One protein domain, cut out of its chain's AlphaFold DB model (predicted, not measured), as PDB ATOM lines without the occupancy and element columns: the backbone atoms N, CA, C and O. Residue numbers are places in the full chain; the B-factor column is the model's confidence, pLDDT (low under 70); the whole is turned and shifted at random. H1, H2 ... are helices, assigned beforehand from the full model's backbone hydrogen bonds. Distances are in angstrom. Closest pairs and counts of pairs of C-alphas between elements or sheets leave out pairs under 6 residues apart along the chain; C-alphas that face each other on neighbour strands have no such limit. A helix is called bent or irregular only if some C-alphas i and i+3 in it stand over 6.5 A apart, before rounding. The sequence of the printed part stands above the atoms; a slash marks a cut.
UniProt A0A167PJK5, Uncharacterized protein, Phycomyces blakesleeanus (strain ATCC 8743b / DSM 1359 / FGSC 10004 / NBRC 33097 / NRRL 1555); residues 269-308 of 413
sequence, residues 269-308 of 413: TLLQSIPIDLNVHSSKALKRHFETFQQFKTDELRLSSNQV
ATOM      1  N   THR A 269       6.192   4.122  -3.190       72.81
ATOM      2  CA  THR A 269       7.371   4.156  -4.067       72.81
ATOM      3  C   THR A 269       8.313   5.327  -3.788       72.81
ATOM      4  O   THR A 269       9.513   5.190  -3.995       72.81
ATOM      5  N   LEU A 270       7.800   6.455  -3.285       73.44
ATOM      6  CA  LEU A 270       8.596   7.629  -2.916       73.44
ATOM      7  C   LEU A 270       9.295   7.454  -1.559       73.44
ATOM      8  O   LEU A 270      10.356   8.026  -1.343       73.44
ATOM      9  N   LEU A 271       8.737   6.658  -0.641       69.94
ATOM     10  CA  LEU A 271       9.421   6.291   0.607       69.94
ATOM     11  C   LEU A 271      10.499   5.236   0.357       69.94
ATOM     12  O   LEU A 271      11.596   5.345   0.897       69.94
ATOM     13  N   GLN A 272      10.211   4.255  -0.501       74.06
ATOM     14  CA  GLN A 272      11.172   3.225  -0.900       74.06
ATOM     15  C   GLN A 272      12.342   3.777  -1.722       74.06
ATOM     16  O   GLN A 272      13.410   3.172  -1.735       74.06
ATOM     17  N   SER A 273      12.163   4.909  -2.408       78.81
ATOM     18  CA  SER A 273      13.228   5.508  -3.213       78.81
ATOM     19  C   SER A 273      14.308   6.204  -2.390       78.81
ATOM     20  O   SER A 273      15.364   6.508  -2.941       78.81
ATOM     21  N   ILE A 274      14.054   6.487  -1.106       80.44
ATOM     22  CA  ILE A 274      15.001   7.198  -0.244       80.44
ATOM     23  C   ILE A 274      16.201   6.278   0.034       80.44
ATOM     24  O   ILE A 274      16.022   5.218   0.634       80.44
ATOM     25  N   PRO A 275      17.431   6.664  -0.361       79.56
ATOM     26  CA  PRO A 275      18.621   5.874  -0.087       79.56
ATOM     27  C   PRO A 275      18.853   5.767   1.418       79.56
ATOM     28  O   PRO A 275      18.710   6.760   2.135       79.56
ATOM     29  N   ILE A 276      19.284   4.592   1.877       76.12
ATOM     30  CA  ILE A 276      19.617   4.330   3.290       76.12
ATOM     31  C   ILE A 276      20.686   5.315   3.793       76.12
ATOM     32  O   ILE A 276      20.655   5.748   4.941       76.12
ATOM     33  N   ASP A 277      21.575   5.737   2.896       78.94
ATOM     34  CA  ASP A 277      22.722   6.593   3.200       78.94
ATOM     35  C   ASP A 277      22.378   8.095   3.153       78.94
ATOM     36  O   ASP A 277      23.218   8.954   3.438       78.94
ATOM     37  N   LEU A 278      21.148   8.450   2.761       80.19
ATOM     38  CA  LEU A 278      20.729   9.841   2.652       80.19
ATOM     39  C   LEU A 278      20.510  10.430   4.049       80.19
ATOM     40  O   LEU A 278      19.710   9.933   4.838       80.19
ATOM     41  N   ASN A 279      21.150  11.564   4.340       78.56
ATOM     42  CA  ASN A 279      20.896  12.294   5.580       78.56
ATOM     43  C   ASN A 279      19.476  12.900   5.586       78.56
ATOM     44  O   ASN A 279      19.264  14.034   5.148       78.56
ATOM     45  N   VAL A 280      18.520  12.152   6.142       69.44
ATOM     46  CA  VAL A 280      17.094  12.512   6.267       69.44
ATOM     47  C   VAL A 280      16.873  13.735   7.173       69.44
ATOM     48  O   VAL A 280      15.838  14.396   7.106       69.44
ATOM     49  N   HIS A 281      17.851  14.110   7.999       69.31
ATOM     50  CA  HIS A 281      17.768  15.316   8.828       69.31
ATOM     51  C   HIS A 281      18.151  16.592   8.063       69.31
ATOM     52  O   HIS A 281      17.829  17.697   8.501       69.31
ATOM     53  N   SER A 282      18.782  16.467   6.890       77.88
ATOM     54  CA  SER A 282      19.097  17.596   6.020       77.88
ATOM     55  C   SER A 282      17.950  17.871   5.050       77.88
ATOM     56  O   SER A 282      17.769  17.181   4.045       77.88
ATOM     57  N   SER A 283      17.209  18.954   5.302       70.19
ATOM     58  CA  SER A 283      16.133  19.410   4.410       70.19
ATOM     59  C   SER A 283      16.615  19.621   2.967       70.19
ATOM     60  O   SER A 283      15.898  19.296   2.026       70.19
ATOM     61  N   LYS A 284      17.857  20.085   2.774       75.94
ATOM     62  CA  LYS A 284      18.450  20.305   1.446       75.94
ATOM     63  C   LYS A 284      18.745  18.994   0.708       75.94
ATOM     64  O   LYS A 284      18.535  18.930  -0.500       75.94
ATOM     65  N   ALA A 285      19.228  17.970   1.416       74.81
ATOM     66  CA  ALA A 285      19.508  16.659   0.828       74.81
ATOM     67  C   ALA A 285      18.213  15.944   0.424       74.81
ATOM     68  O   ALA A 285      18.112  15.451  -0.697       74.81
ATOM     69  N   LEU A 286      17.198  15.986   1.294       77.19
ATOM     70  CA  LEU A 286      15.866  15.465   0.992       77.19
ATOM     71  C   LEU A 286      15.216  16.184  -0.186       77.19
ATOM     72  O   LEU A 286      14.701  15.530  -1.085       77.19
ATOM     73  N   LYS A 287      15.264  17.522  -0.208       77.19
ATOM     74  CA  LYS A 287      14.680  18.305  -1.301       77.19
ATOM     75  C   LYS A 287      15.287  17.915  -2.650       77.19
ATOM     76  O   LYS A 287      14.540  17.597  -3.566       77.19
ATOM     77  N   ARG A 288      16.620  17.840  -2.730       82.56
ATOM     78  CA  ARG A 288      17.320  17.383  -3.940       82.56
ATOM     79  C   ARG A 288      16.921  15.968  -4.337       82.56
ATOM     80  O   ARG A 288      16.675  15.725  -5.507       82.56
ATOM     81  N   HIS A 289      16.842  15.043  -3.378       84.31
ATOM     82  CA  HIS A 289      16.433  13.672  -3.668       84.31
ATOM     83  C   HIS A 289      15.022  13.617  -4.270       84.31
ATOM     84  O   HIS A 289      14.823  12.964  -5.292       84.31
ATOM     85  N   PHE A 290      14.059  14.337  -3.685       82.12
ATOM     86  CA  PHE A 290      12.694  14.375  -4.208       82.12
ATOM     87  C   PHE A 290      12.599  15.065  -5.569       82.12
ATOM     88  O   PHE A 290      11.870  14.575  -6.422       82.12
ATOM     89  N   GLU A 291      13.350  16.146  -5.796       80.81
ATOM     90  CA  GLU A 291      13.447  16.801  -7.108       80.81
ATOM     91  C   GLU A 291      13.979  15.814  -8.168       80.81
ATOM     92  O   GLU A 291      13.347  15.626  -9.206       80.81
ATOM     93  N   THR A 292      15.067  15.089  -7.875       83.69
ATOM     94  CA  THR A 292      15.626  14.067  -8.778       83.69
ATOM     95  C   THR A 292      14.661  12.905  -9.014       83.69
ATOM     96  O   THR A 292      14.509  12.447 -10.144       83.69
ATOM     97  N   PHE A 293      13.987  12.421  -7.968       83.69
ATOM     98  CA  PHE A 293      13.033  11.317  -8.082       83.69
ATOM     99  C   PHE A 293      11.797  11.708  -8.904       83.69
ATOM    100  O   PHE A 293      11.341  10.934  -9.745       83.69
ATOM    101  N   GLN A 294      11.274  12.922  -8.704       78.44
ATOM    102  CA  GLN A 294      10.168  13.459  -9.500       78.44
ATOM    103  C   GLN A 294      10.562  13.627 -10.967       78.44
ATOM    104  O   GLN A 294       9.770  13.284 -11.847       78.44
ATOM    105  N   GLN A 295      11.782  14.103 -11.229       81.00
ATOM    106  CA  GLN A 295      12.318  14.212 -12.581       81.00
ATOM    107  C   GLN A 295      12.409  12.831 -13.245       81.00
ATOM    108  O   GLN A 295      11.819  12.632 -14.302       81.00
ATOM    109  N   PHE A 296      13.013  11.847 -12.570       83.12
ATOM    110  CA  PHE A 296      13.113  10.469 -13.060       83.12
ATOM    111  C   PHE A 296      11.742   9.865 -13.403       83.12
ATOM    112  O   PHE A 296      11.552   9.330 -14.493       83.12
ATOM    113  N   LYS A 297      10.758   9.993 -12.504       80.44
ATOM    114  CA  LYS A 297       9.396   9.483 -12.735       80.44
ATOM    115  C   LYS A 297       8.681  10.199 -13.875       80.44
ATOM    116  O   LYS A 297       7.904   9.584 -14.600       80.44
ATOM    117  N   THR A 298       8.938  11.491 -14.035       75.12
ATOM    118  CA  THR A 298       8.384  12.278 -15.137       75.12
ATOM    119  C   THR A 298       8.998  11.850 -16.460       75.12
ATOM    120  O   THR A 298       8.260  11.659 -17.419       75.12
ATOM    121  N   ASP A 299      10.305  11.617 -16.512       80.38
ATOM    122  CA  ASP A 299      10.987  11.143 -17.717       80.38
ATOM    123  C   ASP A 299      10.529   9.724 -18.098       80.38
ATOM    124  O   ASP A 299      10.204   9.472 -19.257       80.38
ATOM    125  N   GLU A 300      10.367   8.830 -17.118       81.50
ATOM    126  CA  GLU A 300       9.787   7.490 -17.302       81.50
ATOM    127  C   GLU A 300       8.353   7.561 -17.869       81.50
ATOM    128  O   GLU A 300       8.008   6.862 -18.828       81.50
ATOM    129  N   LEU A 301       7.518   8.458 -17.332       75.44
ATOM    130  CA  LEU A 301       6.171   8.713 -17.847       75.44
ATOM    131  C   LEU A 301       6.190   9.320 -19.252       75.44
ATOM    132  O   LEU A 301       5.310   9.021 -20.048       75.44
ATOM    133  N   ARG A 302       7.168  10.158 -19.598       71.81
ATOM    134  CA  ARG A 302       7.265  10.752 -20.942       71.81
ATOM    135  C   ARG A 302       7.671   9.735 -21.995       71.81
ATOM    136  O   ARG A 302       7.171   9.809 -23.111       71.81
ATOM    137  N   LEU A 303       8.532   8.787 -21.637       76.88
ATOM    138  CA  LEU A 303       8.940   7.699 -22.528       76.88
ATOM    139  C   LEU A 303       7.824   6.664 -22.738       76.88
ATOM    140  O   LEU A 303       7.778   6.027 -23.785       76.88
ATOM    141  N   SER A 304       6.929   6.497 -21.760       77.88
ATOM    142  CA  SER A 304       5.847   5.501 -21.796       77.88
ATOM    143  C   SER A 304       4.472   6.058 -22.191       77.88
ATOM    144  O   SER A 304       3.576   5.287 -22.537       77.88
ATOM    145  N   SER A 305       4.268   7.377 -22.143       74.62
ATOM    146  CA  SER A 305       2.961   8.000 -22.367       74.62
ATOM    147  C   SER A 305       2.751   8.431 -23.815       74.62
ATOM    148  O   SER A 305       3.494   9.242 -24.358       74.62
ATOM    149  N   ASN A 306       1.630   7.995 -24.391       70.31
ATOM    150  CA  ASN A 306       1.107   8.509 -25.662       70.31
ATOM    151  C   ASN A 306       0.184   9.732 -25.468       70.31
ATOM    152  O   ASN A 306      -0.455  10.195 -26.414       70.31
ATOM    153  N   GLN A 307       0.050  10.250 -24.238       68.06
ATOM    154  CA  GLN A 307      -0.839  11.376 -23.955       68.06
ATOM    155  C   GLN A 307      -0.209  12.693 -24.408       68.06
ATOM    156  O   GLN A 307       0.594  13.306 -23.700       68.06
ATOM    157  N   VAL A 308      -0.662  13.174 -25.567       62.78
ATOM    158  CA  VAL A 308      -0.266  14.460 -26.168       62.78
ATOM    159  C   VAL A 308      -0.389  15.627 -25.173       62.78
ATOM    160  O   VAL A 308       0.470  16.503 -25.142       62.78
TER     161      VAL A 308
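AT A GLANCE: This is residues 269 to 308 of the 413 residues of an uncharacterized protein of Phycomyces blakesleeanus (strain ATCC 8743b / DSM 1359 / FGSC 10004 / NBRC 33097 / NRRL 1555) (UniProt A0A167PJK5). One long straight helix, H2, makes the long axis of a hook-shaped rod, and the residues before it fold back beside its first half, bringing the very short helix H1 next to H2 at Phe 293. The far part of H2 and the tail after it, residues 295 to 308, stick out free. The printed part has 40 residues with two named helices, H1 then H2 along the chain, and no named strand; the class is all helix. The whole is loose, with a radius of gyration of the C-alphas of 12.5 A, and spans 39 by 17 by 10 A.

IN THESE COORDINATES: H2 holds residues 283 to 304, 22 residues, and measures 31.4 A from C-alpha 283 at (16.133, 19.410, 4.410) to C-alpha 304 at (5.847, 5.501, -21.796). H1 holds residues 269 to 272, four residues, and begins with C-alpha 269 at (7.371, 4.156, -4.067); its first and last C-alphas are 5.0 A apart.

HOW THE PARTS SIT: In H2 every O i to N i+4 pair is within hydrogen-bond range, and the helix is not bent. H1 is too short for such a pair, and its one O i to N i+3 pair is not within range. H1 and H2 are close but not clearly touching, with 2 pairs of C-alphas within 8 A. Their closest C-alphas, those of Leu 270 and Phe 293, are 7.7 A apart, and their centres are 11.5 A apart.

THE WHOLE: The C-alphas farthest apart, those of His 281 and Val 308, are 39.4 A apart. Residues 279 to 285, of which 283 to 285 belong to H2, stand free, as do residues 295 to 308, of which 295 to 304 belong to H2. The link from H1 to H2 is short, with 10 residues, and the printed part has no cut. The mean pLDDT of the printed part is 76.7, and it is under 70 at residue 271, residues 280 to 281 and residues 307 to 308 of this model.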